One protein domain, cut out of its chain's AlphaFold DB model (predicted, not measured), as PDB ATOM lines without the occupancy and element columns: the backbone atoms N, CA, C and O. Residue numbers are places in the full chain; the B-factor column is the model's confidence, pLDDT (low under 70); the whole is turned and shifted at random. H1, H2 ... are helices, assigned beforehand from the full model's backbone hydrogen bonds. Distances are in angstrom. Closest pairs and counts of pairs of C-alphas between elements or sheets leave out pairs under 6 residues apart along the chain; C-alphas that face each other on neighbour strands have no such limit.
ATOM      1  N   ASP A  93      -4.232 -21.100  32.805       80.62
ATOM      2  CA  ASP A  93      -3.560 -19.832  32.491       80.62
ATOM      3  C   ASP A  93      -3.498 -19.590  30.976       80.62
ATOM      4  O   ASP A  93      -3.851 -18.510  30.508       80.62
ATOM      5  N   GLU A  94      -3.185 -20.625  30.189       83.00
ATOM      6  CA  GLU A  94      -3.235 -20.570  28.721       83.00
ATOM      7  C   GLU A  94      -4.651 -20.251  28.218       83.00
ATOM      8  O   GLU A  94      -4.828 -19.566  27.211       83.00
ATOM      9  N   ILE A  95      -5.692 -20.720  28.914       83.94
ATOM     10  CA  ILE A  95      -7.077 -20.383  28.559       83.94
ATOM     11  C   ILE A  95      -7.352 -18.900  28.803       83.94
ATOM     12  O   ILE A  95      -8.063 -18.280  28.013       83.94
ATOM     13  N   TRP A  96      -6.824 -18.338  29.890       86.50
ATOM     14  CA  TRP A  96      -7.003 -16.926  30.206       86.50
ATOM     15  C   TRP A  96      -6.294 -16.032  29.191       86.50
ATOM     16  O   TRP A  96      -6.953 -15.194  28.582       86.50
ATOM     17  N   GLN A  97      -5.010 -16.289  28.943       85.56
ATOM     18  CA  GLN A  97      -4.182 -15.533  27.996       85.56
ATOM     19  C   GLN A  97      -4.769 -15.536  26.579       85.56
ATOM     20  O   GLN A  97      -4.743 -14.532  25.884       85.56
ATOM     21  N   ASN A  98      -5.384 -16.644  26.156       84.88
ATOM     22  CA  ASN A  98      -6.060 -16.693  24.859       84.88
ATOM     23  C   ASN A  98      -7.386 -15.913  24.812       84.88
ATOM     24  O   ASN A  98      -7.899 -15.618  23.732       84.88
ATOM     25  N   LEU A  99      -8.012 -15.657  25.960       84.69
ATOM     26  CA  LEU A  99      -9.264 -14.909  26.031       84.69
ATOM     27  C   LEU A  99      -9.045 -13.409  26.151       84.69
ATOM     28  O   LEU A  99      -9.923 -12.655  25.722       84.69
ATOM     29  N   THR A 100      -7.959 -13.006  26.805       86.00
ATOM     30  CA  THR A 100      -7.660 -11.623  27.156       86.00
ATOM     31  C   THR A 100      -6.219 -11.490  27.657       86.00
ATOM     32  O   THR A 100      -5.699 -12.399  28.302       86.00
ATOM     33  N   ASP A 101      -5.625 -10.317  27.444       86.94
ATOM     34  CA  ASP A 101      -4.345  -9.919  28.048       86.94
ATOM     35  C   ASP A 101      -4.535  -9.216  29.406       86.94
ATOM     36  O   ASP A 101      -3.585  -8.755  30.035       86.94
ATOM     37  N   GLU A 102      -5.782  -9.095  29.867       87.81
ATOM     38  CA  GLU A 102      -6.106  -8.410  31.114       87.81
ATOM     39  C   GLU A 102      -5.610  -9.167  32.346       87.81
ATOM     40  O   GLU A 102      -5.611 -10.400  32.400       87.81
ATOM     41  N   ASN A 103      -5.265  -8.419  33.395       84.94
ATOM     42  CA  ASN A 103      -4.883  -9.009  34.666       84.94
ATOM     43  C   ASN A 103      -6.072  -9.771  35.280       84.94
ATOM     44  O   ASN A 103      -7.132  -9.204  35.559       84.94
ATOM     45  N   TYR A 104      -5.891 -11.074  35.497       78.75
ATOM     46  CA  TYR A 104      -6.941 -11.939  36.026       78.75
ATOM     47  C   TYR A 104      -7.481 -11.462  37.380       78.75
ATOM     48  O   TYR A 104      -8.699 -11.437  37.580       78.75
ATOM     49  N   ASP A 105      -6.596 -11.061  38.292       72.88
ATOM     50  CA  ASP A 105      -6.942 -10.694  39.666       72.88
ATOM     51  C   ASP A 105      -7.824  -9.444  39.688       72.88
ATOM     52  O   ASP A 105      -8.836  -9.393  40.395       72.88
ATOM     53  N   GLU A 106      -7.490  -8.454  38.864       76.62
ATOM     54  CA  GLU A 106      -8.272  -7.226  38.711       76.62
ATOM     55  C   GLU A 106      -9.677  -7.525  38.179       76.62
ATOM     56  O   GLU A 106     -10.682  -7.088  38.753       76.62
ATOM     57  N   ILE A 107      -9.771  -8.355  37.138       83.19
ATOM     58  CA  ILE A 107     -11.056  -8.756  36.558       83.19
ATOM     59  C   ILE A 107     -11.878  -9.588  37.536       83.19
ATOM     60  O   ILE A 107     -13.099  -9.422  37.632       83.19
ATOM     61  N   TYR A 108     -11.241 -10.464  38.302       81.06
ATOM     62  CA  TYR A 108     -11.926 -11.273  39.296       81.06
ATOM     63  C   TYR A 108     -12.500 -10.417  40.433       81.06
ATOM     64  O   TYR A 108     -13.660 -10.606  40.826       81.06
ATOM     65  N   ARG A 109     -11.743  -9.424  40.919       75.25
ATOM     66  CA  ARG A 109     -12.220  -8.456  41.919       75.25
ATOM     67  C   ARG A 109     -13.420  -7.663  41.402       75.25
ATOM     68  O   ARG A 109     -14.432  -7.583  42.102       75.25
ATOM     69  N   LEU A 110     -13.366  -7.175  40.161       78.50
ATOM     70  CA  LEU A 110     -14.494  -6.495  39.510       78.50
ATOM     71  C   LEU A 110     -15.720  -7.410  39.356       78.50
ATOM     72  O   LEU A 110     -16.842  -6.999  39.660       78.50
ATOM     73  N   HIS A 111     -15.533  -8.677  38.964       80.94
ATOM     74  CA  HIS A 111     -16.621  -9.663  38.930       80.94
ATOM     75  C   HIS A 111     -17.263  -9.813  40.316       80.94
ATOM     76  O   HIS A 111     -18.486  -9.908  40.423       80.94
ATOM     77  N   CYS A 112     -16.478  -9.869  41.396       77.00
ATOM     78  CA  CYS A 112     -17.012 -10.043  42.752       77.00
ATOM     79  C   CYS A 112     -17.899  -8.872  43.200       77.00
ATOM     80  O   CYS A 112     -18.823  -9.068  43.990       77.00
ATOM     81  N   GLN A 113     -17.674  -7.677  42.655       77.75
ATOM     82  CA  GLN A 113     -18.489  -6.491  42.916       77.75
ATOM     83  C   GLN A 113     -19.786  -6.447  42.090       77.75
ATOM     84  O   GLN A 113     -20.709  -5.722  42.463       77.75
ATOM     85  N   TYR A 114     -19.913  -7.263  41.034       77.56
ATOM     86  CA  TYR A 114     -21.063  -7.254  40.119       77.56
ATOM     87  C   TYR A 114     -22.412  -7.371  40.835       77.56
ATOM     88  O   TYR A 114     -23.347  -6.650  40.505       77.56
ATOM     89  N   ALA A 115     -22.517  -8.220  41.865       73.19
ATOM     90  CA  ALA A 115     -23.765  -8.396  42.612       73.19
ATOM     91  C   ALA A 115     -24.269  -7.094  43.266       73.19
ATOM     92  O   ALA A 115     -25.477  -6.923  43.408       73.19
ATOM     93  N   LYS A 116     -23.353  -6.187  43.636       74.88
ATOM     94  CA  LYS A 116     -23.649  -4.888  44.258       74.88
ATOM     95  C   LYS A 116     -23.756  -3.747  43.240       74.88
ATOM     96  O   LYS A 116     -24.333  -2.718  43.559       74.88
ATOM     97  N   GLN A 117     -23.196  -3.912  42.042       81.69
ATOM     98  CA  GLN A 117     -23.052  -2.845  41.046       81.69
ATOM     99  C   GLN A 117     -23.473  -3.292  39.636       81.69
ATOM    100  O   GLN A 117     -22.787  -3.017  38.659       81.69
ATOM    101  N   GLN A 118     -24.616  -3.967  39.489       78.31
ATOM    102  CA  GLN A 118     -25.016  -4.587  38.212       78.31
ATOM    103  C   GLN A 118     -25.137  -3.610  37.025       78.31
ATOM    104  O   GLN A 118     -25.004  -4.026  35.871       78.31
ATOM    105  N   HIS A 119     -25.388  -2.326  37.301       82.81
ATOM    106  CA  HIS A 119     -25.476  -1.263  36.295       82.81
ATOM    107  C   HIS A 119     -24.104  -0.728  35.853       82.81
ATOM    108  O   HIS A 119     -24.011  -0.080  34.811       82.81
ATOM    109  N   ASN A 120     -23.037  -1.011  36.608       90.62
ATOM    110  CA  ASN A 120     -21.683  -0.601  36.265       90.62
ATOM    111  C   ASN A 120     -21.165  -1.443  35.081       90.62
ATOM    112  O   ASN A 120     -21.166  -2.679  35.120       90.62
ATOM    113  N   LYS A 121     -20.716  -0.756  34.021       90.12
ATOM    114  CA  LYS A 121     -20.238  -1.378  32.778       90.12
ATOM    115  C   LYS A 121     -19.028  -2.288  33.006       90.12
ATOM    116  O   LYS A 121     -18.996  -3.376  32.431       90.12
ATOM    117  N   ASP A 122     -18.100  -1.905  33.874       88.31
ATOM    118  CA  ASP A 122     -16.863  -2.643  34.137       88.31
ATOM    119  C   ASP A 122     -17.135  -3.933  34.897       88.31
ATOM    120  O   ASP A 122     -16.681  -5.003  34.493       88.31
ATOM    121  N   THR A 123     -17.966  -3.880  35.941       81.88
ATOM    122  CA  THR A 123     -18.333  -5.096  36.683       81.88
ATOM    123  C   THR A 123     -19.170  -6.054  35.829       81.88
ATOM    124  O   THR A 123     -19.002  -7.272  35.919       81.88
ATOM    125  N   LYS A 124     -20.026  -5.532  34.936       85.06
ATOM    126  CA  LYS A 124     -20.789  -6.334  33.966       85.06
ATOM    127  C   LYS A 124     -19.874  -6.984  32.924       85.06
ATOM    128  O   LYS A 124     -20.046  -8.169  32.624       85.06
ATOM    129  N   ARG A 125     -18.896  -6.242  32.402       91.38
ATOM    130  CA  ARG A 125     -17.870  -6.742  31.473       91.38
ATOM    131  C   ARG A 125     -17.034  -7.842  32.126       91.38
ATOM    132  O   ARG A 125     -16.952  -8.940  31.580       91.38
ATOM    133  N   ALA A 126     -16.509  -7.583  33.323       83.81
ATOM    134  CA  ALA A 126     -15.744  -8.541  34.113       83.81
ATOM    135  C   ALA A 126     -16.549  -9.815  34.414       83.81
ATOM    136  O   ALA A 126     -16.052 -10.933  34.259       83.81
ATOM    137  N   CYS A 127     -17.831  -9.667  34.761       84.56
ATOM    138  CA  CYS A 127     -18.739 -10.791  34.967       84.56
ATOM    139  C   CYS A 127     -18.865 -11.667  33.709       84.56
ATOM    140  O   CYS A 127     -18.693 -12.888  33.776       84.56
ATOM    141  N   GLY A 128     -19.087 -11.043  32.547       86.69
ATOM    142  CA  GLY A 128     -19.147 -11.732  31.257       86.69
ATOM    143  C   GLY A 128     -17.846 -12.456  30.897       86.69
ATOM    144  O   GLY A 128     -17.888 -13.616  30.481       86.69
ATOM    145  N   LEU A 129     -16.698 -11.810  31.111       86.56
ATOM    146  CA  LEU A 129     -15.375 -12.364  30.821       86.56
ATOM    147  C   LEU A 129     -15.068 -13.594  31.686       86.56
ATOM    148  O   LEU A 129     -14.738 -14.656  31.156       86.56
ATOM    149  N   ILE A 130     -15.309 -13.520  32.997       85.12
ATOM    150  CA  ILE A 130     -15.166 -14.667  33.907       85.12
ATOM    151  C   ILE A 130     -16.147 -15.794  33.554       85.12
ATOM    152  O   ILE A 130     -15.799 -16.971  33.648       85.12
ATOM    153  N   TRP A 131     -17.379 -15.488  33.135       84.88
ATOM    154  CA  TRP A 131     -18.322 -16.518  32.683       84.88
ATOM    155  C   TRP A 131     -17.867 -17.202  31.399       84.88
ATOM    156  O   TRP A 131     -18.017 -18.420  31.287       84.88
ATOM    157  N   LYS A 132     -17.302 -16.450  30.453       84.38
ATOM    158  CA  LYS A 132     -16.709 -17.007  29.237       84.38
ATOM    159  C   LYS A 132     -15.541 -17.920  29.608       84.38
ATOM    160  O   LYS A 132     -15.576 -19.102  29.277       84.38
ATOM    161  N   PHE A 133     -14.602 -17.431  30.411       85.75
ATOM    162  CA  PHE A 133     -13.470 -18.200  30.927       85.75
ATOM    163  C   PHE A 133     -13.878 -19.520  31.596       85.75
ATOM    164  O   PHE A 133     -13.365 -20.585  31.253       85.75
ATOM    165  N   ARG A 134     -14.895 -19.482  32.468       81.06
ATOM    166  CA  ARG A 134     -15.504 -20.671  33.092       81.06
ATOM    167  C   ARG A 134     -15.979 -21.704  32.082       81.06
ATOM    168  O   ARG A 134     -15.828 -22.903  32.316       81.06
ATOM    169  N   GLN A 135     -16.625 -21.252  31.008       79.56
ATOM    170  CA  GLN A 135     -17.094 -22.152  29.959       79.56
ATOM    171  C   GLN A 135     -15.908 -22.816  29.267       79.56
ATOM    172  O   GLN A 135     -15.926 -24.035  29.150       79.56
ATOM    173  N   HIS A 136     -14.866 -22.068  28.892       82.00
ATOM    174  CA  HIS A 136     -13.682 -22.651  28.253       82.00
ATOM    175  C   HIS A 136     -12.970 -23.666  29.148       82.00
ATOM    176  O   HIS A 136     -12.722 -24.777  28.693       82.00
ATOM    177  N   CYS A 137     -12.738 -23.347  30.427       80.12
ATOM    178  CA  CYS A 137     -12.137 -24.289  31.380       80.12
ATOM    179  C   CYS A 137     -12.926 -25.601  31.434       80.12
ATOM    180  O   CYS A 137     -12.378 -26.683  31.251       80.12
ATOM    181  N   LYS A 138     -14.251 -25.496  31.597       77.81
ATOM    182  CA  LYS A 138     -15.143 -26.655  31.656       77.81
ATOM    183  C   LYS A 138     -15.144 -27.468  30.358       77.81
ATOM    184  O   LYS A 138     -15.211 -28.691  30.417       77.81
ATOM    185  N   LEU A 139     -15.147 -26.804  29.204       76.06
ATOM    186  CA  LEU A 139     -15.168 -27.462  27.896       76.06
ATOM    187  C   LEU A 139     -13.830 -28.143  27.579       76.06
ATOM    188  O   LEU A 139     -13.831 -29.206  26.967       76.06
ATOM    189  N   ALA A 140     -12.724 -27.586  28.070       75.81
ATOM    190  CA  ALA A 140     -11.391 -28.181  28.024       75.81
ATOM    191  C   ALA A 140     -11.160 -29.274  29.092       75.81
ATOM    192  O   ALA A 140     -10.108 -29.900  29.105       75.81
ATOM    193  N   GLY A 141     -12.133 -29.535  29.974       72.94
ATOM    194  CA  GLY A 141     -12.026 -30.569  31.008       72.94
ATOM    195  C   GLY A 141     -11.234 -30.156  32.252       72.94
ATOM    196  O   GLY A 141     -10.996 -30.996  33.116       72.94
ATOM    197  N   PHE A 142     -10.873 -28.879  32.387       75.25
ATOM    198  CA  PHE A 142     -10.268 -28.357  33.607       75.25
ATOM    199  C   PHE A 142     -11.327 -28.132  34.680       75.25
ATOM    200  O   PHE A 142     -12.392 -27.552  34.425       75.25
ATOM    201  N   ASP A 143     -11.029 -28.582  35.899       66.06
ATOM    202  CA  ASP A 143     -11.894 -28.302  37.033       66.06
ATOM    203  C   ASP A 143     -11.813 -26.807  37.367       66.06
ATOM    204  O   ASP A 143     -10.736 -26.239  37.530       66.06
ATOM    205  N   TYR A 144     -12.975 -26.157  37.413       65.38
ATOM    206  CA  TYR A 144     -13.093 -24.733  37.706       65.38
ATOM    207  C   TYR A 144     -13.776 -24.566  39.070       65.38
ATOM    208  O   TYR A 144     -14.919 -25.029  39.241       65.38
ATOM    209  N   PRO A 145     -13.168 -23.857  40.036       51.50
ATOM    210  CA  PRO A 145     -13.729 -23.729  41.369       51.50
ATOM    211  C   PRO A 145     -14.930 -22.776  41.373       51.50
ATOM    212  O   PRO A 145     -14.860 -21.592  41.055       51.50
ATOM    213  N   LYS A 146     -16.091 -23.306  41.768       51.66
ATOM    214  CA  LYS A 146     -17.388 -22.605  41.707       51.66
ATOM    215  C   LYS A 146     -17.675 -21.647  42.865       51.66
ATOM    216  O   LYS A 146     -18.786 -21.123  42.918       51.66
ATOM    217  N   LYS A 147     -16.760 -21.441  43.814       43.53
ATOM    218  CA  LYS A 147     -17.082 -20.703  45.042       43.53
ATOM    219  C   LYS A 147     -16.072 -19.612  45.354       43.53
ATOM    220  O   LYS A 147     -14.872 -19.852  45.358       43.53
ATOM    221  N   CYS A 148     -16.626 -18.447  45.683       43.72
ATOM    222  CA  CYS A 148     -15.969 -17.455  46.515       43.72
ATOM    223  C   CYS A 148     -15.653 -18.107  47.873       43.72
ATOM    224  O   CYS A 148     -16.429 -18.934  48.363       43.72
ATOM    225  N   VAL A 149     -14.508 -17.753  48.445       43.44
ATOM    226  CA  VAL A 149     -13.792 -18.392  49.569       43.44
ATOM    227  C   VAL A 149     -14.621 -18.518  50.863       43.44
ATOM    228  O   VAL A 149     -14.221 -19.178  51.814       43.44
ATOM    229  N   THR A 150     -15.828 -17.962  50.922       41.88
ATOM    230  CA  THR A 150     -16.575 -17.796  52.170       41.88
ATOM    231  C   THR A 150     -17.123 -19.072  52.811       41.88
ATOM    232  O   THR A 150     -17.572 -18.988  53.949       41.88
ATOM    233  N   LYS A 151     -17.084 -20.258  52.176       35.00
ATOM    234  CA  LYS A 151     -17.518 -21.518  52.829       35.00
ATOM    235  C   LYS A 151     -16.721 -22.757  52.388       35.00
ATOM    236  O   LYS A 151     -17.158 -23.495  51.505       35.00
ATOM    237  N   GLY A 152     -15.585 -22.997  53.046       37.47
ATOM    238  CA  GLY A 152     -15.211 -24.307  53.614       37.47
ATOM    239  C   GLY A 152     -14.921 -25.515  52.708       37.47
ATOM    240  O   GLY A 152     -14.849 -26.621  53.231       37.47
ATOM    241  N   PHE A 153     -14.743 -25.374  51.393       41.47
ATOM    242  CA  PHE A 153     -14.287 -26.492  50.548       41.47
ATOM    243  C   PHE A 153     -12.770 -26.409  50.328       41.47
ATOM    244  O   PHE A 153     -12.295 -25.453  49.719       41.47
ATOM    245  N   ARG A 154     -12.016 -27.409  50.816       39.53
ATOM    246  CA  ARG A 154     -10.570 -27.545  50.565       39.53
ATOM    247  C   ARG A 154     -10.340 -27.783  49.069       39.53
ATOM    248  O   ARG A 154     -10.815 -28.779  48.529       39.53
ATOM    249  N   GLN A 155      -9.654 -26.855  48.403       45.75
ATOM    250  CA  GLN A 155      -9.216 -27.019  47.014       45.75
ATOM    251  C   GLN A 155      -7.897 -27.806  46.957       45.75
ATOM    252  O   GLN A 155      -7.183 -27.907  47.955       45.75
ATOM    253  N   SER A 156      -7.598 -28.398  45.798       42.34
ATOM    254  CA  SER A 156      -6.343 -29.119  45.538       42.34
ATOM    255  C   SER A 156      -5.118 -28.216  45.751       42.34
ATOM    256  O   SER A 156      -5.146 -27.055  45.353       42.34
ATOM    257  N   LYS A 157      -4.029 -28.758  46.319       41.41
ATOM    258  CA  LYS A 157      -2.776 -28.021  46.602       41.41
ATOM    259  C   LYS A 157      -2.061 -27.475  45.357       41.41
ATOM    260  O   LYS A 157      -1.194 -26.618  45.456       41.41
ATOM    261  N   HIS A 158      -2.395 -28.007  44.186       41.88
ATOM    262  CA  HIS A 158      -1.808 -27.598  42.908       41.88
ATOM    263  C   HIS A 158      -2.710 -26.632  42.139       41.88
ATOM    264  O   HIS A 158      -2.496 -26.395  40.953       41.88
ATOM    265  N   HIS A 159      -3.752 -26.098  42.780       50.97
ATOM    266  CA  HIS A 159      -4.657 -25.180  42.116       50.97
ATOM    267  C   HIS A 159      -3.940 -23.836  41.901       50.97
ATOM    268  O   HIS A 159      -3.510 -23.236  42.890       50.97
ATOM    269  N   PRO A 160      -3.878 -23.295  40.666       46.16
ATOM    270  CA  PRO A 160      -3.220 -22.011  40.391       46.16
ATOM    271  C   PRO A 160      -3.789 -20.836  41.215       46.16
ATOM    272  O   PRO A 160      -3.200 -19.768  41.303       46.16
ATOM    273  N   TRP A 161      -4.931 -21.057  41.870       50.69
ATOM    274  CA  TRP A 161      -5.714 -20.064  42.596       50.69
ATOM    275  C   TRP A 161      -5.437 -20.064  44.100       50.69
ATOM    276  O   TRP A 161      -5.919 -19.183  44.806       50.69
ATOM    277  N   GLN A 162      -4.672 -21.030  44.616       47.62
ATOM    278  CA  GLN A 162      -4.338 -21.066  46.039       47.62
ATOM    279  C   GLN A 162      -3.516 -19.830  46.443       47.62
ATOM    280  O   GLN A 162      -3.805 -19.217  47.468       47.62
ATOM    281  N   LYS A 163      -2.606 -19.383  45.564       50.28
ATOM    282  CA  LYS A 163      -1.818 -18.153  45.740       50.28
ATOM    283  C   LYS A 163      -2.681 -16.881  45.795       50.28
ATOM    284  O   LYS A 163      -2.368 -15.962  46.541       50.28
TER     285      LYS A 163
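What this domain is: This is residues 93 to 163 of the 184 residues of an uncharacterized protein of Moraxella nonliquefaciens (UniProt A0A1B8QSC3). One long helix, H3, has two shorter helices packed on it at steep angles, H2 on residues 122 to 130 and H1 farther along on residues 133 to 137. After H3 the printed part runs out into a wide, open loop, residues 140 to 163, with no named element. The printed part has 71 residues with three named helices, H1, H2 and H3 in that order along the chain, and no named strand; the class is all helix, with 36 of the 71 residues in the helices. It is compact, with a radius of gyration of the C-alphas of 12.6 A, and its C-alphas span 35 by 30 by 20 A along their three main axes.

Where its parts are: H1 is residues 93 to 99, from Asp 93 to Leu 99, and begins with C-alpha 93 at (-3.560, -19.832, 32.491). After a tight link of 4 residues comes H2, residues 104 to 113, which measures 14.5 A from first to last C-alpha and begins with C-alpha 104 at (-6.941, -11.939, 36.026). A short link of 7 residues leads to H3, residues 121 to 139, the longest helix with 19 residues and 27.0 A from first to last C-alpha. H3 ends with C-alpha 139 at (-15.168, -27.462, 27.896).

How they stand to each other: H3 touches H1 with its residues 133 to 137 alone; the closest C-alphas of the two are those of Trp 96 and Phe 133, 6.6 A apart. The two run opposite ways at a steep tilt of 57 degrees. H1 and H2 are close but not clearly touching, with the C-alphas of Trp 96 and Tyr 104 the closest at 7.7 A. Their lines stand at 71 degrees, only just about perpendicular. H3 touches H2 with its residues 122 to 130 alone, with 15 pairs of C-alphas of the two helices within 8 A. The closest C-alphas here are those of His 111 and Cys 127, 4.6 A apart, and the two helices run opposite ways at a steep tilt of 63 degrees. In H1, H2 and H3 every O i to N i+4 pair is within hydrogen-bond range.

The domain as a whole: The two C-alphas farthest apart are those of His 119 and Lys 157, 36.6 A, while the C-alphas of Asp 93 and Lys 163, the first and last printed, are 13.5 A apart. The printed part has no cut, and neither link between helices is long. The C-alphas of residues 140 to 163 lie 9 to 18 A from the mean of all C-alphas. The mean pLDDT of the printed part is 71.4, and the model's confidence is low, under 70, in residues 143 to 163.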